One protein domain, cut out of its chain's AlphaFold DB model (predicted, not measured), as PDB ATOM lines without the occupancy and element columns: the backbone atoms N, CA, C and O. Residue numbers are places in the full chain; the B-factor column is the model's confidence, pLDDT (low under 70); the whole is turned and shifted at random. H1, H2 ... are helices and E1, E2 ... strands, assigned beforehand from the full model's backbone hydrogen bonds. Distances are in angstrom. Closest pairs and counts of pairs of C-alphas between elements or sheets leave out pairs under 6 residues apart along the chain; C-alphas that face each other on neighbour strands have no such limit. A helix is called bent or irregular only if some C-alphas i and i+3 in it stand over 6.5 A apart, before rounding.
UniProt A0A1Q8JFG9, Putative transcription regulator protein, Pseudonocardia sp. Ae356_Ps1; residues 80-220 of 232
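AT A GLANCE: This is residues 80 to 220 of the 232 residues of the protein "Putative transcription regulator protein" of Pseudonocardia sp. Ae356_Ps1 (UniProt A0A1Q8JFG9). Two long helices, H4 and H5, make an open V, with a small head of short parts gathered at the first end of H4: the helices H1, H2 and H3 and the two-stranded hairpin E1 and E2. At the other end of H4 a long loop turns the path back into H5, a bent helix whose first arm H5a packs on H4 and whose second arm H5b runs away from it, its residues 200 to 220 sticking out. The printed part has 141 residues with five named helices and two named strands, in the order H1, H2, E1, E2, H3, H4, H5; the sheet E1 - E2 is antiparallel, and the class is mostly helix. The whole is loose, with a radius of gyration of the C-alphas of 20.2 A, and flat, spanning 56 by 47 by 25 A.

HOW THE PARTS SIT: Residues 80 to 81 pair, antiparallel, with residues 111 to 112 of E2, which is residues 110 to 113. H1, residues 83 to 89, only just touches H2, residues 95 to 100, with 3 pairs of C-alphas within 8 A; the closest are those of Pro 83 and Val 95, 6.9 A apart, and the lines are about perpendicular at 73 degrees. The closest C-alphas of H2 and E1, residues 105 to 107, are those of Val 99 and His 105, 5.6 A apart. E1 and E2 form a hairpin, with N 105 and O 112 at 2.8 A and N 107 and O 110 at 2.9 A, within hydrogen-bond range. H3, residues 116 to 127, is close to H1 but not clearly touching, the C-alphas of Leu 89 and Ala 123 being 5.5 A apart. H4, residues 132 to 161, is the hub, touching three other helices. H4 and H3 form a helical hairpin at a shallow tilt of 30 degrees, opposite ways; the closest C-alphas are those of Val 126 and Ser 132, 5.8 A apart. With residues 136 to 140 alone H4 only just touches H2, with 3 pairs of C-alphas within 8 A, the closest those of Ala 100 and Arg 140, 6.4 A apart. H5, residues 178 to 220, was assigned as one helix by its hydrogen bonds but is bent: C-alphas 190 and 193 are 6.8 A apart, and its arms H5a, residues 178 to 190, and H5b, residues 193 to 220, stand at a steep tilt of 46 degrees. H4 touches H5a with residues 157 to 161 alone, the closest C-alphas being those of Leu 161 and Ala 184, 5.8 A apart, at a steep tilt of 44 degrees, opposite ways. H5b touches no helix and is apart from H4. Every O i to N i+4 pair is within hydrogen-bond range in H1, H2, H3, H4 and H5a, and 21 of 24 in H5b.

IN THESE COORDINATES: H1 begins at C-alpha 83, (37.730, 23.333, -31.833). H3 is 16.1 A long from first to last C-alpha. H4 runs 42.7 A, from C-alpha 132 at (30.294, 9.770, -30.436) to C-alpha 161. H5a is 18.2 A long, and H5b is 41.3 A long and ends at C-alpha 220, (15.526, -10.830, -18.078).

THE WHOLE: The C-alphas of Asp 172 and Gly 220, the two farthest apart, are 61.8 A apart. The printed part has no cut. The link from H4 to H5, residues 162 to 177, is long; the other links are tight. The mean pLDDT of the printed part is 78.1, with 37 residues under 70, among them residues 160 to 185 and 215 to 220.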
ATOM      1  N   PRO A  80      33.007  29.650 -23.648       88.56
ATOM      2  CA  PRO A  80      33.772  29.590 -24.890       88.56
ATOM      3  C   PRO A  80      34.490  28.247 -25.042       88.56
ATOM      4  O   PRO A  80      35.084  27.749 -24.087       88.56
ATOM      5  N   MET A  81      34.460  27.688 -26.248       91.75
ATOM      6  CA  MET A  81      35.087  26.412 -26.584       91.75
ATOM      7  C   MET A  81      36.027  26.584 -27.772       91.75
ATOM      8  O   MET A  81      35.700  27.279 -28.736       91.75
ATOM      9  N   THR A  82      37.185  25.926 -27.729       92.62
ATOM     10  CA  THR A  82      38.057  25.825 -28.904       92.62
ATOM     11  C   THR A  82      37.727  24.554 -29.695       92.62
ATOM     12  O   THR A  82      37.295  23.564 -29.094       92.62
ATOM     13  N   PRO A  83      37.925  24.539 -31.026       89.94
ATOM     14  CA  PRO A  83      37.730  23.333 -31.833       89.94
ATOM     15  C   PRO A  83      38.540  22.128 -31.328       89.94
ATOM     16  O   PRO A  83      38.053  20.997 -31.342       89.94
ATOM     17  N   GLU A  84      39.748  22.361 -30.812       91.75
ATOM     18  CA  GLU A  84      40.626  21.320 -30.267       91.75
ATOM     19  C   GLU A  84      40.033  20.705 -28.997       91.75
ATOM     20  O   GLU A  84      40.037  19.484 -28.840       91.75
ATOM     21  N   ALA A  85      39.471  21.535 -28.109       93.50
ATOM     22  CA  ALA A  85      38.792  21.061 -26.907       93.50
ATOM     23  C   ALA A  85      37.555  20.217 -27.255       93.50
ATOM     24  O   ALA A  85      37.328  19.180 -26.635       93.50
ATOM     25  N   LEU A  86      36.782  20.620 -28.268       93.56
ATOM     26  CA  LEU A  86      35.620  19.856 -28.733       93.56
ATOM     27  C   LEU A  86      36.031  18.509 -29.336       93.56
ATOM     28  O   LEU A  86      35.446  17.485 -28.994       93.56
ATOM     29  N   THR A  87      37.086  18.495 -30.152       93.44
ATOM     30  CA  THR A  87      37.625  17.267 -30.761       93.44
ATOM     31  C   THR A  87      38.150  16.294 -29.702       93.44
ATOM     32  O   THR A  87      37.977  15.084 -29.825       93.44
ATOM     33  N   ALA A  88      38.769  16.809 -28.634       93.62
ATOM     34  CA  ALA A  88      39.242  15.989 -27.522       93.62
ATOM     35  C   ALA A  88      38.091  15.364 -26.711       93.62
ATOM     36  O   ALA A  88      38.218  14.236 -26.236       93.62
ATOM     37  N   LEU A  89      36.976  16.086 -26.550       94.25
ATOM     38  CA  LEU A  89      35.787  15.593 -25.848       94.25
ATOM     39  C   LEU A  89      34.981  14.594 -26.688       94.25
ATOM     40  O   LEU A  89      34.423  13.650 -26.133       94.25
ATOM     41  N   PHE A  90      34.945  14.785 -28.008       96.00
ATOM     42  CA  PHE A  90      34.178  13.963 -28.946       96.00
ATOM     43  C   PHE A  90      35.067  13.498 -30.109       96.00
ATOM     44  O   PHE A  90      34.983  14.041 -31.213       96.00
ATOM     45  N   PRO A  91      35.924  12.482 -29.895       92.50
ATOM     46  CA  PRO A  91      36.779  11.957 -30.950       92.50
ATOM     47  C   PRO A  91      35.957  11.492 -32.157       92.50
ATOM     48  O   PRO A  91      34.964  10.775 -32.003       92.50
ATOM     49  N   GLY A  92      36.380  11.906 -33.354       89.56
ATOM     50  CA  GLY A  92      35.728  11.559 -34.621       89.56
ATOM     51  C   GLY A  92      34.480  12.380 -34.963       89.56
ATOM     52  O   GLY A  92      33.935  12.187 -36.044       89.56
ATOM     53  N   ALA A  93      34.044  13.296 -34.094       92.62
ATOM     54  CA  ALA A  93      32.966  14.229 -34.402       92.62
ATOM     55  C   ALA A  93      33.513  15.536 -34.987       92.62
ATOM     56  O   ALA A  93      34.526  16.058 -34.517       92.62
ATOM     57  N   ASP A  94      32.822  16.087 -35.983       92.62
ATOM     58  CA  ASP A  94      33.063  17.448 -36.452       92.62
ATOM     59  C   ASP A  94      32.287  18.468 -35.601       92.62
ATOM     60  O   ASP A  94      31.324  18.148 -34.904       92.62
ATOM     61  N   VAL A  95      32.722  19.728 -35.632       91.00
ATOM     62  CA  VAL A  95      32.073  20.787 -34.844       91.00
ATOM     63  C   VAL A  95      30.632  21.025 -35.308       91.00
ATOM     64  O   VAL A  95      29.767  21.308 -34.479       91.00
ATOM     65  N   ASP A  96      30.350  20.835 -36.597       91.06
ATOM     66  CA  ASP A  96      29.013  20.993 -37.167       91.06
ATOM     67  C   ASP A  96      28.015  19.973 -36.595       91.06
ATOM     68  O   ASP A  96      26.873  20.335 -36.312       91.06
ATOM     69  N   ALA A  97      28.431  18.734 -36.318       92.44
ATOM     70  CA  ALA A  97      27.596  17.736 -35.656       92.44
ATOM     71  C   ALA A  97      27.308  18.104 -34.197       92.44
ATOM     72  O   ALA A  97      26.184  17.910 -33.729       92.44
ATOM     73  N   LEU A  98      28.276  18.681 -33.474       93.38
ATOM     74  CA  LEU A  98      28.028  19.200 -32.124       93.38
ATOM     75  C   LEU A  98      27.051  20.385 -32.137       93.38
ATOM     76  O   LEU A  98      26.224  20.507 -31.227       93.38
ATOM     77  N   VAL A  99      27.135  21.237 -33.163       90.69
ATOM     78  CA  VAL A  99      26.198  22.348 -33.370       90.69
ATOM     79  C   VAL A  99      24.802  21.825 -33.701       90.69
ATOM     80  O   VAL A  99      23.834  22.224 -33.057       90.69
ATOM     81  N   ALA A 100      24.686  20.872 -34.626       88.31
ATOM     82  CA  ALA A 100      23.418  20.237 -34.976       88.31
ATOM     83  C   ALA A 100      22.790  19.477 -33.793       88.31
ATOM     84  O   ALA A 100      21.567  19.390 -33.688       88.31
ATOM     85  N   ALA A 101      23.611  18.948 -32.883       90.19
ATOM     86  CA  ALA A 101      23.155  18.314 -31.650       90.19
ATOM     87  C   ALA A 101      22.662  19.314 -30.585       90.19
ATOM     88  O   ALA A 101      22.023  18.902 -29.616       90.19
ATOM     89  N   GLY A 102      22.943  20.613 -30.743       87.81
ATOM     90  CA  GLY A 102      22.632  21.652 -29.755       87.81
ATOM     91  C   GLY A 102      23.572  21.665 -28.543       87.81
ATOM     92  O   GLY A 102      23.305  22.350 -27.557       87.81
ATOM     93  N   LEU A 103      24.679  20.914 -28.593       91.25
ATOM     94  CA  LEU A 103      25.689  20.886 -27.528       91.25
ATOM     95  C   LEU A 103      26.649  22.081 -27.609       91.25
ATOM     96  O   LEU A 103      27.262  22.458 -26.608       91.25
ATOM     97  N   VAL A 104      26.774  22.675 -28.798       92.81
ATOM     98  CA  VAL A 104      27.609  23.842 -29.092       92.81
ATOM     99  C   VAL A 104      26.799  24.838 -29.923       92.81
ATOM    100  O   VAL A 104      26.023  24.454 -30.786       92.81
ATOM    101  N   HIS A 105      26.992  26.134 -29.698       88.44
ATOM    102  CA  HIS A 105      26.518  27.196 -30.582       88.44
ATOM    103  C   HIS A 105      27.697  27.878 -31.266       88.44
ATOM    104  O   HIS A 105      28.722  28.139 -30.632       88.44
ATOM    105  N   HIS A 106      27.521  28.232 -32.537       84.44
ATOM    106  CA  HIS A 106      28.467  29.049 -33.287       84.44
ATOM    107  C   HIS A 106      27.898  30.459 -33.479       84.44
ATOM    108  O   HIS A 106      26.865  30.644 -34.124       84.44
ATOM    109  N   HIS A 107      28.582  31.468 -32.941       75.69
ATOM    110  CA  HIS A 107      28.209  32.868 -33.114       75.69
ATOM    111  C   HIS A 107      29.439  33.717 -33.433       75.69
ATOM    112  O   HIS A 107      30.420  33.695 -32.694       75.69
ATOM    113  N   ARG A 108      29.388  34.479 -34.537       75.50
ATOM    114  CA  ARG A 108      30.442  35.427 -34.965       75.50
ATOM    115  C   ARG A 108      31.866  34.835 -34.944       75.50
ATOM    116  O   ARG A 108      32.810  35.505 -34.540       75.50
ATOM    117  N   GLY A 109      32.017  33.580 -35.374       78.12
ATOM    118  CA  GLY A 109      33.313  32.890 -35.426       78.12
ATOM    119  C   GLY A 109      33.783  32.303 -34.091       78.12
ATOM    120  O   GLY A 109      34.904  31.813 -34.003       78.12
ATOM    121  N   THR A 110      32.949  32.348 -33.048       82.88
ATOM    122  CA  THR A 110      33.234  31.758 -31.734       82.88
ATOM    123  C   THR A 110      32.290  30.600 -31.437       82.88
ATOM    124  O   THR A 110      31.084  30.698 -31.674       82.88
ATOM    125  N   HIS A 111      32.843  29.507 -30.907       89.12
ATOM    126  CA  HIS A 111      32.071  28.360 -30.438       89.12
ATOM    127  C   HIS A 111      31.828  28.491 -28.940       89.12
ATOM    128  O   HIS A 111      32.731  28.851 -28.184       89.12
ATOM    129  N   THR A 112      30.611  28.195 -28.499       90.25
ATOM    130  CA  THR A 112      30.234  28.269 -27.085       90.25
ATOM    131  C   THR A 112      29.395  27.065 -26.683       90.25
ATOM    132  O   THR A 112      28.581  26.588 -27.465       90.25
ATOM    133  N   ALA A 113      29.585  26.566 -25.467       89.62
ATOM    134  CA  ALA A 113      28.757  25.524 -24.877       89.62
ATOM    135  C   ALA A 113      27.579  26.179 -24.129       89.62
ATOM    136  O   ALA A 113      27.829  26.907 -23.164       89.62
ATOM    137  N   PRO A 114      26.312  25.930 -24.514       82.94
ATOM    138  CA  PRO A 114      25.143  26.538 -23.863       82.94
ATOM    139  C   PRO A 114      24.928  26.026 -22.435       82.94
ATOM    140  O   PRO A 114      24.337  26.706 -21.602       82.94
ATOM    141  N   SER A 115      25.392  24.802 -22.171       85.69
ATOM    142  CA  SER A 115      25.428  24.184 -20.851       85.69
ATOM    143  C   SER A 115      26.672  23.314 -20.737       85.69
ATOM    144  O   SER A 115      26.778  22.263 -21.373       85.69
ATOM    145  N   GLN A 116      27.615  23.737 -19.894       88.44
ATOM    146  CA  GLN A 116      28.827  22.965 -19.622       88.44
ATOM    147  C   GLN A 116      28.504  21.608 -18.979       88.44
ATOM    148  O   GLN A 116      29.188  20.626 -19.247       88.44
ATOM    149  N   GLN A 117      27.442  21.539 -18.173       87.94
ATOM    150  CA  GLN A 117      27.019  20.302 -17.522       87.94
ATOM    151  C   GLN A 117      26.518  19.266 -18.537       87.94
ATOM    152  O   GLN A 117      26.900  18.103 -18.454       87.94
ATOM    153  N   ILE A 118      25.701  19.683 -19.512       90.25
ATOM    154  CA  ILE A 118      25.194  18.777 -20.555       90.25
ATOM    155  C   ILE A 118      26.338  18.324 -21.466       90.25
ATOM    156  O   ILE A 118      26.444  17.136 -21.766       90.25
ATOM    157  N   LEU A 119      27.227  19.244 -21.859       93.12
ATOM    158  CA  LEU A 119      28.397  18.907 -22.671       93.12
ATOM    159  C   LEU A 119      29.305  17.889 -21.960       93.12
ATOM    160  O   LEU A 119      29.740  16.919 -22.579       93.12
ATOM    161  N   ALA A 120      29.558  18.086 -20.662       93.06
ATOM    162  CA  ALA A 120      30.350  17.163 -19.853       93.06
ATOM    163  C   ALA A 120      29.682  15.785 -19.738       93.06
ATOM    164  O   ALA A 120      30.338  14.781 -19.989       93.06
ATOM    165  N   ALA A 121      28.375  15.731 -19.459       93.50
ATOM    166  CA  ALA A 121      27.635  14.471 -19.386       93.50
ATOM    167  C   ALA A 121      27.670  13.694 -20.715       93.50
ATOM    168  O   ALA A 121      27.861  12.479 -20.725       93.50
ATOM    169  N   ALA A 122      27.545  14.390 -21.849       95.06
ATOM    170  CA  ALA A 122      27.688  13.780 -23.168       95.06
ATOM    171  C   ALA A 122      29.114  13.237 -23.397       95.06
ATOM    172  O   ALA A 122      29.274  12.110 -23.863       95.06
ATOM    173  N   ALA A 123      30.149  13.988 -23.011       95.69
ATOM    174  CA  ALA A 123      31.537  13.532 -23.101       95.69
ATOM    175  C   ALA A 123      31.840  12.347 -22.161       95.69
ATOM    176  O   ALA A 123      32.638  11.471 -22.498       95.69
ATOM    177  N   ASP A 124      31.193  12.280 -20.995       96.75
ATOM    178  CA  ASP A 124      31.325  11.164 -20.055       96.75
ATOM    179  C   ASP A 124      30.768   9.860 -20.643       96.75
ATOM    180  O   ASP A 124      31.399   8.812 -20.493       96.75
ATOM    181  N   LEU A 125      29.654   9.920 -21.383       95.25
ATOM    182  CA  LEU A 125      29.126   8.767 -22.125       95.25
ATOM    183  C   LEU A 125      30.105   8.283 -23.199       95.25
ATOM    184  O   LEU A 125      30.327   7.077 -23.329       95.25
ATOM    185  N   VAL A 126      30.737   9.209 -23.929       96.44
ATOM    186  CA  VAL A 126      31.768   8.864 -24.920       96.44
ATOM    187  C   VAL A 126      32.963   8.189 -24.250       96.44
ATOM    188  O   VAL A 126      33.425   7.141 -24.698       96.44
ATOM    189  N   ARG A 127      33.425   8.723 -23.112       95.62
ATOM    190  CA  ARG A 127      34.529   8.134 -22.337       95.62
ATOM    191  C   ARG A 127      34.184   6.760 -21.759       95.62
ATOM    192  O   ARG A 127      35.071   5.923 -21.626       95.62
ATOM    193  N   ALA A 128      32.913   6.515 -21.450       95.50
ATOM    194  CA  ALA A 128      32.406   5.211 -21.029       95.50
ATOM    195  C   ALA A 128      32.308   4.187 -22.181       95.50
ATOM    196  O   ALA A 128      31.962   3.032 -21.939       95.50
ATOM    197  N   GLY A 129      32.633   4.583 -23.419       94.75
ATOM    198  CA  GLY A 129      32.699   3.707 -24.588       94.75
ATOM    199  C   GLY A 129      31.488   3.784 -25.519       94.75
ATOM    200  O   GLY A 129      31.416   3.009 -26.472       94.75
ATOM    201  N   VAL A 130      30.538   4.696 -25.282       95.50
ATOM    202  CA  VAL A 130      29.437   4.935 -26.227       95.50
ATOM    203  C   VAL A 130      29.989   5.689 -27.447       95.50
ATOM    204  O   VAL A 130      30.639   6.716 -27.267       95.50
ATOM    205  N   PRO A 131      29.747   5.241 -28.692       95.06
ATOM    206  CA  PRO A 131      30.247   5.949 -29.869       95.06
ATOM    207  C   PRO A 131      29.748   7.399 -29.930       95.06
ATOM    208  O   PRO A 131      28.561   7.648 -29.695       95.06
ATOM    209  N   SER A 132      30.624   8.341 -30.305       95.25
ATOM    210  CA  SER A 132      30.294   9.770 -30.436       95.25
ATOM    211  C   SER A 132      29.034   9.989 -31.279       95.25
ATOM    212  O   SER A 132      28.146  10.732 -30.876       95.25
ATOM    213  N   GLU A 133      28.897   9.269 -32.396       93.94
ATOM    214  CA  GLU A 133      27.730   9.339 -33.286       93.94
ATOM    215  C   GLU A 133      26.407   9.036 -32.564       93.94
ATOM    216  O   GLU A 133      25.415   9.732 -32.765       93.94
ATOM    217  N   VAL A 134      26.397   8.040 -31.671       95.38
ATOM    218  CA  VAL A 134      25.204   7.644 -30.906       95.38
ATOM    219  C   VAL A 134      24.836   8.718 -29.883       95.38
ATOM    220  O   VAL A 134      23.659   9.051 -29.730       95.38
ATOM    221  N   VAL A 135      25.834   9.281 -29.195       95.69
ATOM    222  CA  VAL A 135      25.625  10.357 -28.213       95.69
ATOM    223  C   VAL A 135      25.094  11.618 -28.897       95.69
ATOM    224  O   VAL A 135      24.117  12.205 -28.428       95.69
ATOM    225  N   LEU A 136      25.692  12.012 -30.025       95.00
ATOM    226  CA  LEU A 136      25.280  13.197 -30.780       95.00
ATOM    227  C   LEU A 136      23.887  13.033 -31.390       95.00
ATOM    228  O   LEU A 136      23.088  13.966 -31.343       95.00
ATOM    229  N   ASP A 137      23.549  11.849 -31.900       95.06
ATOM    230  CA  ASP A 137      22.212  11.567 -32.421       95.06
ATOM    231  C   ASP A 137      21.136  11.604 -31.319       95.06
ATOM    232  O   ASP A 137      20.052  12.161 -31.517       95.06
ATOM    233  N   LEU A 138      21.438  11.083 -30.123       93.06
ATOM    234  CA  LEU A 138      20.557  11.210 -28.960       93.06
ATOM    235  C   LEU A 138      20.364  12.676 -28.545       93.06
ATOM    236  O   LEU A 138      19.224  13.103 -28.339       93.06
ATOM    237  N   ALA A 139      21.450  13.445 -28.455       90.94
ATOM    238  CA  ALA A 139      21.397  14.866 -28.130       90.94
ATOM    239  C   ALA A 139      20.561  15.636 -29.163       90.94
ATOM    240  O   ALA A 139      19.605  16.314 -28.794       90.94
ATOM    241  N   ARG A 140      20.812  15.426 -30.460       91.88
ATOM    242  CA  ARG A 140      20.059  16.040 -31.563       91.88
ATOM    243  C   ARG A 140      18.562  15.748 -31.494       91.88
ATOM    244  O   ARG A 140      17.754  16.668 -31.629       91.88
ATOM    245  N   ARG A 141      18.165  14.484 -31.289       91.75
ATOM    246  CA  ARG A 141      16.743  14.116 -31.148       91.75
ATOM    247  C   ARG A 141      16.097  14.799 -29.947       91.75
ATOM    248  O   ARG A 141      14.972  15.274 -30.062       91.75
ATOM    249  N   THR A 142      16.815  14.870 -28.830       87.94
ATOM    250  CA  THR A 142      16.340  15.530 -27.607       87.94
ATOM    251  C   THR A 142      16.140  17.025 -27.841       87.94
ATOM    252  O   THR A 142      15.058  17.538 -27.574       87.94
ATOM    253  N   THR A 143      17.132  17.703 -28.423       83.50
ATOM    254  CA  THR A 143      17.049  19.121 -28.800       83.50
ATOM    255  C   THR A 143      15.876  19.372 -29.746       83.50
ATOM    256  O   THR A 143      15.064  20.252 -29.491       83.50
ATOM    257  N   THR A 144      15.704  18.538 -30.777       85.25
ATOM    258  CA  THR A 144      14.588  18.663 -31.734       85.25
ATOM    259  C   THR A 144      13.224  18.534 -31.051       85.25
ATOM    260  O   THR A 144      12.307  19.298 -31.348       85.25
ATOM    261  N   ALA A 145      13.076  17.574 -30.132       84.44
ATOM    262  CA  ALA A 145      11.832  17.377 -29.393       84.44
ATOM    263  C   ALA A 145      11.527  18.563 -28.465       84.44
ATOM    264  O   ALA A 145      10.398  19.051 -28.451       84.44
ATOM    265  N   LEU A 146      12.534  19.058 -27.738       81.88
ATOM    266  CA  LEU A 146      12.395  20.222 -26.861       81.88
ATOM    267  C   LEU A 146      12.076  21.497 -27.649       81.88
ATOM    268  O   LEU A 146      11.215  22.263 -27.226       81.88
ATOM    269  N   ASP A 147      12.702  21.696 -28.809       80.31
ATOM    270  CA  ASP A 147      12.403  22.816 -29.703       80.31
ATOM    271  C   ASP A 147      10.956  22.769 -30.210       80.31
ATOM    272  O   ASP A 147      10.301  23.804 -30.304       80.31
ATOM    273  N   GLY A 148      10.445  21.579 -30.544       78.31
ATOM    274  CA  GLY A 148       9.039  21.386 -30.907       78.31
ATOM    275  C   GLY A 148       8.101  21.785 -29.768       78.31
ATOM    276  O   GLY A 148       7.260  22.659 -29.943       78.31
ATOM    277  N   MET A 149       8.330  21.236 -28.571       80.31
ATOM    278  CA  MET A 149       7.533  21.558 -27.380       80.31
ATOM    279  C   MET A 149       7.579  23.050 -27.025       80.31
ATOM    280  O   MET A 149       6.566  23.623 -26.628       80.31
ATOM    281  N   ALA A 150       8.745  23.688 -27.160       76.69
ATOM    282  CA  ALA A 150       8.902  25.113 -26.902       76.69
ATOM    283  C   ALA A 150       8.096  25.961 -27.895       76.69
ATOM    284  O   ALA A 150       7.447  26.916 -27.470       76.69
ATOM    285  N   ARG A 151       8.100  25.604 -29.190       78.75
ATOM    286  CA  ARG A 151       7.264  26.269 -30.203       78.75
ATOM    287  C   ARG A 151       5.782  26.103 -29.886       78.75
ATOM    288  O   ARG A 151       5.101  27.111 -29.767       78.75
ATOM    289  N   ASP A 152       5.324  24.877 -29.642       80.88
ATOM    290  CA  ASP A 152       3.913  24.596 -29.343       80.88
ATOM    291  C   ASP A 152       3.421  25.376 -28.113       80.88
ATOM    292  O   ASP A 152       2.321  25.929 -28.100       80.88
ATOM    293  N   LEU A 153       4.255  25.463 -27.072       75.31
ATOM    294  CA  LEU A 153       3.937  26.220 -25.867       75.31
ATOM    295  C   LEU A 153       3.863  27.727 -26.135       75.31
ATOM    296  O   LEU A 153       2.934  28.385 -25.666       75.31
ATOM    297  N   LEU A 154       4.840  28.284 -26.854       75.12
ATOM    298  CA  LEU A 154       4.857  29.708 -27.186       75.12
ATOM    299  C   LEU A 154       3.680  30.077 -28.094       75.12
ATOM    300  O   LEU A 154       3.016  31.078 -27.825       75.12
ATOM    301  N   ASP A 155       3.367  29.244 -29.084       75.19
ATOM    302  CA  ASP A 155       2.217  29.423 -29.970       75.19
ATOM    303  C   ASP A 155       0.906  29.393 -29.181       75.19
ATOM    304  O   ASP A 155       0.050  30.258 -29.378       75.19
ATOM    305  N   ALA A 156       0.755  28.474 -28.222       74.00
ATOM    306  CA  ALA A 156      -0.414  28.437 -27.345       74.00
ATOM    307  C   ALA A 156      -0.527  29.704 -26.476       74.00
ATOM    308  O   ALA A 156      -1.615  30.268 -26.334       74.00
ATOM    309  N   VAL A 157       0.586  30.185 -25.916       71.00
ATOM    310  CA  VAL A 157       0.614  31.415 -25.108       71.00
ATOM    311  C   VAL A 157       0.230  32.630 -25.952       71.00
ATOM    312  O   VAL A 157      -0.601  33.426 -25.515       71.00
ATOM    313  N   VAL A 158       0.788  32.771 -27.156       69.88
ATOM    314  CA  VAL A 158       0.451  33.868 -28.072       69.88
ATOM    315  C   VAL A 158      -1.021  33.774 -28.477       69.88
ATOM    316  O   VAL A 158      -1.782  34.697 -28.208       69.88
ATOM    317  N   THR A 159      -1.471  32.629 -28.985       71.06
ATOM    318  CA  THR A 159      -2.856  32.439 -29.452       71.06
ATOM    319  C   THR A 159      -3.892  32.762 -28.366       71.06
ATOM    320  O   THR A 159      -4.922  33.388 -28.618       71.06
ATOM    321  N   HIS A 160      -3.646  32.354 -27.120       68.25
ATOM    322  CA  HIS A 160      -4.638  32.513 -26.057       68.25
ATOM    323  C   HIS A 160      -4.521  33.820 -25.265       68.25
ATOM    324  O   HIS A 160      -5.533  34.287 -24.742       68.25
ATOM    325  N   LEU A 161      -3.336  34.435 -25.176       63.38
ATOM    326  CA  LEU A 161      -3.145  35.689 -24.429       63.38
ATOM    327  C   LEU A 161      -3.110  36.935 -25.314       63.38
ATOM    328  O   LEU A 161      -3.463  38.019 -24.842       63.38
ATOM    329  N   VAL A 162      -2.678  36.788 -26.566       58.12
ATOM    330  CA  VAL A 162      -2.590  37.875 -27.544       58.12
ATOM    331  C   VAL A 162      -3.840  37.919 -28.413       58.12
ATOM    332  O   VAL A 162      -4.468  38.973 -28.483       58.12
ATOM    333  N   ASP A 163      -4.263  36.779 -28.967       57.31
ATOM    334  CA  ASP A 163      -5.414  36.728 -29.888       57.31
ATOM    335  C   ASP A 163      -6.758  36.482 -29.169       57.31
ATOM    336  O   ASP A 163      -7.816  36.345 -29.789       57.31
ATOM    337  N   GLY A 164      -6.743  36.430 -27.830       54.72
ATOM    338  CA  GLY A 164      -7.944  36.340 -26.993       54.72
ATOM    339  C   GLY A 164      -8.727  35.028 -27.126       54.72
ATOM    340  O   GLY A 164      -9.894  34.977 -26.739       54.72
ATOM    341  N   GLY A 165      -8.121  33.970 -27.678       49.22
ATOM    342  CA  GLY A 165      -8.765  32.663 -27.845       49.22
ATOM    343  C   GLY A 165      -9.869  32.611 -28.909       49.22
ATOM    344  O   GLY A 165     -10.569  31.602 -28.996       49.22
ATOM    345  N   SER A 166     -10.035  33.650 -29.734       40.44
ATOM    346  CA  SER A 166     -10.930  33.572 -30.887       40.44
ATOM    347  C   SER A 166     -10.198  32.912 -32.051       40.44
ATOM    348  O   SER A 166      -9.378  33.534 -32.716       40.44
ATOM    349  N   ALA A 167     -10.563  31.668 -32.365       43.03
ATOM    350  CA  ALA A 167     -10.159  30.979 -33.597       43.03
ATOM    351  C   ALA A 167     -10.703  31.647 -34.886       43.03
ATOM    352  O   ALA A 167     -10.597  31.086 -35.974       43.03
ATOM    353  N   VAL A 168     -11.304  32.838 -34.777       43.56
ATOM    354  CA  VAL A 168     -11.753  33.667 -35.893       43.56
ATOM    355  C   VAL A 168     -11.395  35.126 -35.595       43.56
ATOM    356  O   VAL A 168     -12.262  35.955 -35.330       43.56
ATOM    357  N   ALA A 169     -10.109  35.458 -35.613       40.50
ATOM    358  CA  ALA A 169      -9.700  36.802 -35.995       40.50
ATOM    359  C   ALA A 169      -9.484  36.764 -37.511       40.50
ATOM    360  O   ALA A 169      -8.699  35.956 -38.010       40.50
ATOM    361  N   HIS A 170     -10.205  37.594 -38.270       39.47
ATOM    362  CA  HIS A 170      -9.747  37.899 -39.624       39.47
ATOM    363  C   HIS A 170      -8.284  38.369 -39.522       39.47
ATOM    364  O   HIS A 170      -7.952  39.053 -38.548       39.47
ATOM    365  N   PRO A 171      -7.416  38.057 -40.502       43.50
ATOM    366  CA  PRO A 171      -6.013  38.491 -40.509       43.50
ATOM    367  C   PRO A 171      -5.820  40.022 -40.373       43.50
ATOM    368  O   PRO A 171      -4.696  40.482 -40.193       43.50
ATOM    369  N   ASP A 172      -6.910  40.797 -40.386       43.47
ATOM    370  CA  ASP A 172      -6.966  42.256 -40.290       43.47
ATOM    371  C   ASP A 172      -7.171  42.837 -38.874       43.47
ATOM    372  O   ASP A 172      -6.972  44.042 -38.680       43.47
ATOM    373  N   ASP A 173      -7.490  42.005 -37.874       42.12
ATOM    374  CA  ASP A 173      -7.545  42.403 -36.449       42.12
ATOM    375  C   ASP A 173      -6.342  41.884 -35.630       42.12
ATOM    376  O   ASP A 173      -6.181  42.217 -34.457       42.12
ATOM    377  N   ALA A 174      -5.442  41.122 -36.256       46.22
ATOM    378  CA  ALA A 174      -4.376  40.358 -35.605       46.22
ATOM    379  C   ALA A 174      -3.058  41.138 -35.431       46.22
ATOM    380  O   ALA A 174      -1.978  40.680 -35.803       46.22
ATOM    381  N   LEU A 175      -3.121  42.348 -34.876       46.56
ATOM    382  CA  LEU A 175      -1.932  42.952 -34.279       46.56
ATOM    383  C   LEU A 175      -2.229  43.229 -32.807       46.56
ATOM    384  O   LEU A 175      -3.074  44.095 -32.569       46.56
ATOM    385  N   PRO A 176      -1.538  42.574 -31.845       51.88
ATOM    386  CA  PRO A 176      -1.686  42.872 -30.422       51.88
ATOM    387  C   PRO A 176      -1.744  44.379 -30.187       51.88
ATOM    388  O   PRO A 176      -0.895  45.120 -30.697       51.88
ATOM    389  N   ASP A 177      -2.726  44.845 -29.415       56.09
ATOM    390  CA  ASP A 177      -2.578  46.151 -28.780       56.09
ATOM    391  C   ASP A 177      -1.367  46.087 -27.814       56.09
ATOM    392  O   ASP A 177      -0.987  45.001 -27.360       56.09
ATOM    393  N   ASP A 178      -0.728  47.219 -27.507       56.31
ATOM    394  CA  ASP A 178       0.488  47.233 -26.673       56.31
ATOM    395  C   ASP A 178       0.262  46.591 -25.285       56.31
ATOM    396  O   ASP A 178       1.152  45.935 -24.743       56.31
ATOM    397  N   SER A 179      -0.960  46.660 -24.748       60.91
ATOM    398  CA  SER A 179      -1.362  45.971 -23.518       60.91
ATOM    399  C   SER A 179      -1.464  44.449 -23.682       60.91
ATOM    400  O   SER A 179      -1.202  43.726 -22.725       60.91
ATOM    401  N   ALA A 180      -1.817  43.929 -24.862       60.06
ATOM    402  CA  ALA A 180      -1.807  42.492 -25.149       60.06
ATOM    403  C   ALA A 180      -0.376  41.942 -25.221       60.06
ATOM    404  O   ALA A 180      -0.085  40.902 -24.626       60.06
ATOM    405  N   ALA A 181       0.534  42.676 -25.866       61.59
ATOM    406  CA  ALA A 181       1.955  42.343 -25.882       61.59
ATOM    407  C   ALA A 181       2.567  42.396 -24.469       61.59
ATOM    408  O   ALA A 181       3.276  41.471 -24.069       61.59
ATOM    409  N   ASP A 182       2.234  43.417 -23.674       64.88
ATOM    410  CA  ASP A 182       2.688  43.530 -22.285       64.88
ATOM    411  C   ASP A 182       2.109  42.430 -21.381       64.88
ATOM    412  O   ASP A 182       2.823  41.901 -20.518       64.88
ATOM    413  N   ARG A 183       0.844  42.032 -21.588       66.19
ATOM    414  CA  ARG A 183       0.232  40.879 -20.907       66.19
ATOM    415  C   ARG A 183       0.958  39.585 -21.253       66.19
ATOM    416  O   ARG A 183       1.319  38.847 -20.338       66.19
ATOM    417  N   ALA A 184       1.223  39.331 -22.533       65.56
ATOM    418  CA  ALA A 184       1.949  38.145 -22.978       65.56
ATOM    419  C   ALA A 184       3.382  38.119 -22.429       65.56
ATOM    420  O   ALA A 184       3.802  37.117 -21.856       65.56
ATOM    421  N   ALA A 185       4.109  39.237 -22.500       69.44
ATOM    422  CA  ALA A 185       5.452  39.349 -21.937       69.44
ATOM    423  C   ALA A 185       5.462  39.132 -20.414       69.44
ATOM    424  O   ALA A 185       6.368  38.497 -19.878       69.44
ATOM    425  N   THR A 186       4.451  39.633 -19.700       72.56
ATOM    426  CA  THR A 186       4.319  39.448 -18.247       72.56
ATOM    427  C   THR A 186       3.970  38.008 -17.885       72.56
ATOM    428  O   THR A 186       4.590  37.447 -16.981       72.56
ATOM    429  N   ALA A 187       3.052  37.383 -18.621       72.94
ATOM    430  CA  ALA A 187       2.726  35.974 -18.458       72.94
ATOM    431  C   ALA A 187       3.951  35.093 -18.725       72.94
ATOM    432  O   ALA A 187       4.304  34.283 -17.871       72.94
ATOM    433  N   LEU A 188       4.671  35.321 -19.829       72.50
ATOM    434  CA  LEU A 188       5.918  34.618 -20.140       72.50
ATOM    435  C   LEU A 188       6.956  34.790 -19.027       72.50
ATOM    436  O   LEU A 188       7.469  33.790 -18.534       72.50
ATOM    437  N   ARG A 189       7.201  36.017 -18.540       74.12
ATOM    438  CA  ARG A 189       8.112  36.255 -17.399       74.12
ATOM    439  C   ARG A 189       7.710  35.475 -16.148       74.12
ATOM    440  O   ARG A 189       8.585  34.985 -15.441       74.12
ATOM    441  N   SER A 190       6.410  35.362 -15.873       75.12
ATOM    442  CA  SER A 190       5.906  34.615 -14.714       75.12
ATOM    443  C   SER A 190       5.980  33.094 -14.889       75.12
ATOM    444  O   SER A 190       6.215  32.378 -13.918       75.12
ATOM    445  N   LEU A 191       5.818  32.599 -16.121       74.12
ATOM    446  CA  LEU A 191       5.829  31.175 -16.447       74.12
ATOM    447  C   LEU A 191       7.249  30.624 -16.588       74.12
ATOM    448  O   LEU A 191       7.481  29.474 -16.223       74.12
ATOM    449  N   THR A 192       8.199  31.431 -17.072       72.38
ATOM    450  CA  THR A 192       9.582  31.008 -17.340       72.38
ATOM    451  C   THR A 192      10.205  30.215 -16.182       72.38
ATOM    452  O   THR A 192      10.658  29.102 -16.445       72.38
ATOM    453  N   PRO A 193      10.196  30.681 -14.912       71.69
ATOM    454  CA  PRO A 193      10.803  29.929 -13.810       71.69
ATOM    455  C   PRO A 193      10.152  28.556 -13.584       71.69
ATOM    456  O   PRO A 193      10.847  27.559 -13.391       71.69
ATOM    457  N   ALA A 194       8.818  28.493 -13.651       71.25
ATOM    458  CA  ALA A 194       8.063  27.258 -13.451       71.25
ATOM    459  C   ALA A 194       8.309  26.252 -14.582       71.25
ATOM    460  O   ALA A 194       8.493  25.065 -14.322       71.25
ATOM    461  N   LEU A 195       8.383  26.730 -15.827       69.56
ATOM    462  CA  LEU A 195       8.703  25.905 -16.989       69.56
ATOM    463  C   LEU A 195      10.126  25.345 -16.901       69.56
ATOM    464  O   LEU A 195      10.335  24.162 -17.161       69.56
ATOM    465  N   THR A 196      11.103  26.157 -16.484       67.94
ATOM    466  CA  THR A 196      12.497  25.704 -16.374       67.94
ATOM    467  C   THR A 196      12.696  24.640 -15.298       67.94
ATOM    468  O   THR A 196      13.409  23.668 -15.537       67.94
ATOM    469  N   THR A 197      12.049  24.784 -14.140       70.00
ATOM    470  CA  THR A 197      12.155  23.800 -13.051       70.00
ATOM    471  C   THR A 197      11.327  22.552 -13.355       70.00
ATOM    472  O   THR A 197      11.826  21.435 -13.242       70.00
ATOM    473  N   GLY A 198      10.089  22.730 -13.825       72.19
ATOM    474  CA  GLY A 198       9.163  21.629 -14.081       72.19
ATOM    475  C   GLY A 198       9.632  20.677 -15.183       72.19
ATOM    476  O   GLY A 198       9.471  19.470 -15.044       72.19
ATOM    477  N   ILE A 199      10.263  21.177 -16.253       72.81
ATOM    478  CA  ILE A 199      10.796  20.314 -17.325       72.81
ATOM    479  C   ILE A 199      11.929  19.420 -16.804       72.81
ATOM    480  O   ILE A 199      11.982  18.241 -17.155       72.81
ATOM    481  N   ALA A 200      12.815  19.946 -15.955       70.88
ATOM    482  CA  ALA A 200      13.899  19.159 -15.372       70.88
ATOM    483  C   ALA A 200      13.360  18.050 -14.452       70.88
ATOM    484  O   ALA A 200      13.807  16.906 -14.538       70.88
ATOM    485  N   GLU A 201      12.361  18.365 -13.626       77.06
ATOM    486  CA  GLU A 201      11.690  17.388 -12.759       77.06
ATOM    487  C   GLU A 201      10.929  16.327 -13.563       77.06
ATOM    488  O   GLU A 201      11.053  15.133 -13.287       77.06
ATOM    489  N   LEU A 202      10.193  16.735 -14.601       79.19
ATOM    490  CA  LEU A 202       9.493  15.820 -15.506       79.19
ATOM    491  C   LEU A 202      10.467  14.883 -16.219       79.19
ATOM    492  O   LEU A 202      10.203  13.682 -16.315       79.19
ATOM    493  N   LEU A 203      11.596  15.409 -16.698       79.00
ATOM    494  CA  LEU A 203      12.636  14.604 -17.328       79.00
ATOM    495  C   LEU A 203      13.226  13.601 -16.334       79.00
ATOM    496  O   LEU A 203      13.326  12.422 -16.665       79.00
ATOM    497  N   ALA A 204      13.558  14.036 -15.115       78.69
ATOM    498  CA  ALA A 204      14.083  13.161 -14.069       78.69
ATOM    499  C   ALA A 204      13.096  12.034 -13.720       78.69
ATOM    500  O   ALA A 204      13.467  10.862 -13.753       78.69
ATOM    501  N   ALA A 205      11.823  12.365 -13.491       78.31
ATOM    502  CA  ALA A 205      10.781  11.384 -13.188       78.31
ATOM    503  C   ALA A 205      10.527  10.410 -14.353       78.31
ATOM    504  O   ALA A 205      10.228   9.231 -14.149       78.31
ATOM    505  N   THR A 206      10.640  10.888 -15.594       82.62
ATOM    506  CA  THR A 206      10.492  10.053 -16.794       82.62
ATOM    507  C   THR A 206      11.680   9.106 -16.951       82.62
ATOM    508  O   THR A 206      11.487   7.914 -17.192       82.62
ATOM    509  N   LEU A 207      12.905   9.600 -16.753       80.75
ATOM    510  CA  LEU A 207      14.118   8.782 -16.760       80.75
ATOM    511  C   LEU A 207      14.082   7.713 -15.668       80.75
ATOM    512  O   LEU A 207      14.383   6.558 -15.954       80.75
ATOM    513  N   GLU A 208      13.658   8.058 -14.452       79.69
ATOM    514  CA  GLU A 208      13.502   7.097 -13.359       79.69
ATOM    515  C   GLU A 208      12.532   5.977 -13.759       79.69
ATOM    516  O   GLU A 208      12.900   4.802 -13.749       79.69
ATOM    517  N   ARG A 209      11.339   6.342 -14.247       81.19
ATOM    518  CA  ARG A 209      10.305   5.391 -14.682       81.19
ATOM    519  C   ARG A 209      10.793   4.423 -15.761       81.19
ATOM    520  O   ARG A 209      10.449   3.244 -15.729       81.19
ATOM    521  N   HIS A 210      11.567   4.911 -16.728       79.69
ATOM    522  CA  HIS A 210      12.039   4.091 -17.845       79.69
ATOM    523  C   HIS A 210      13.357   3.362 -17.564       79.69
ATOM    524  O   HIS A 210      13.597   2.319 -18.169       79.69
ATOM    525  N   SER A 211      14.190   3.849 -16.639       74.31
ATOM    526  CA  SER A 211      15.446   3.183 -16.274       74.31
ATOM    527  C   SER A 211      15.199   1.816 -15.643       74.31
ATOM    528  O   SER A 211      15.854   0.849 -16.023       74.31
ATOM    529  N   VAL A 212      14.183   1.706 -14.781       66.88
ATOM    530  CA  VAL A 212      13.743   0.429 -14.200       66.88
ATOM    531  C   VAL A 212      13.339  -0.554 -15.302       66.88
ATOM    532  O   VAL A 212      13.863  -1.658 -15.361       66.88
ATOM    533  N   ALA A 213      12.508  -0.125 -16.257       69.75
ATOM    534  CA  ALA A 213      12.039  -0.990 -17.342       69.75
ATOM    535  C   ALA A 213      13.169  -1.473 -18.274       69.75
ATOM    536  O   ALA A 213      13.157  -2.615 -18.735       69.75
ATOM    537  N   VAL A 214      14.154  -0.616 -18.562       72.12
ATOM    538  CA  VAL A 214      15.305  -0.973 -19.411       72.12
ATOM    539  C   VAL A 214      16.250  -1.933 -18.687       72.12
ATOM    540  O   VAL A 214      16.746  -2.881 -19.300       72.12
ATOM    541  N   LEU A 215      16.487  -1.712 -17.392       69.88
ATOM    542  CA  LEU A 215      17.319  -2.590 -16.570       69.88
ATOM    543  C   LEU A 215      16.655  -3.955 -16.363       69.88
ATOM    544  O   LEU A 215      17.333  -4.969 -16.524       69.88
ATOM    545  N   ASP A 216      15.343  -3.996 -16.129       63.84
ATOM    546  CA  ASP A 216      14.574  -5.239 -15.998       63.84
ATOM    547  C   ASP A 216      14.567  -6.041 -17.301       63.84
ATOM    548  O   ASP A 216      14.853  -7.240 -17.300       63.84
ATOM    549  N   ALA A 217      14.334  -5.387 -18.444       67.06
ATOM    550  CA  ALA A 217      14.394  -6.045 -19.747       67.06
ATOM    551  C   ALA A 217      15.792  -6.626 -20.028       67.06
ATOM    552  O   ALA A 217      15.923  -7.711 -20.599       67.06
ATOM    553  N   ARG A 218      16.856  -5.931 -19.607       64.25
ATOM    554  CA  ARG A 218      18.229  -6.418 -19.776       64.25
ATOM    555  C   ARG A 218      18.567  -7.545 -18.802       64.25
ATOM    556  O   ARG A 218      19.229  -8.493 -19.217       64.25
ATOM    557  N   ALA A 219      18.097  -7.478 -17.559       65.06
ATOM    558  CA  ALA A 219      18.250  -8.541 -16.571       65.06
ATOM    559  C   ALA A 219      17.508  -9.815 -17.003       65.06
ATOM    560  O   ALA A 219      18.099 -10.890 -16.966       65.06
ATOM    561  N   GLY A 220      16.282  -9.701 -17.524       62.88
ATOM    562  CA  GLY A 220      15.526 -10.830 -18.078       62.88
ATOM    563  C   GLY A 220      16.219 -11.494 -19.274       62.88
ATOM    564  O   GLY A 220      16.275 -12.719 -19.358       62.88
TER     565      GLY A 220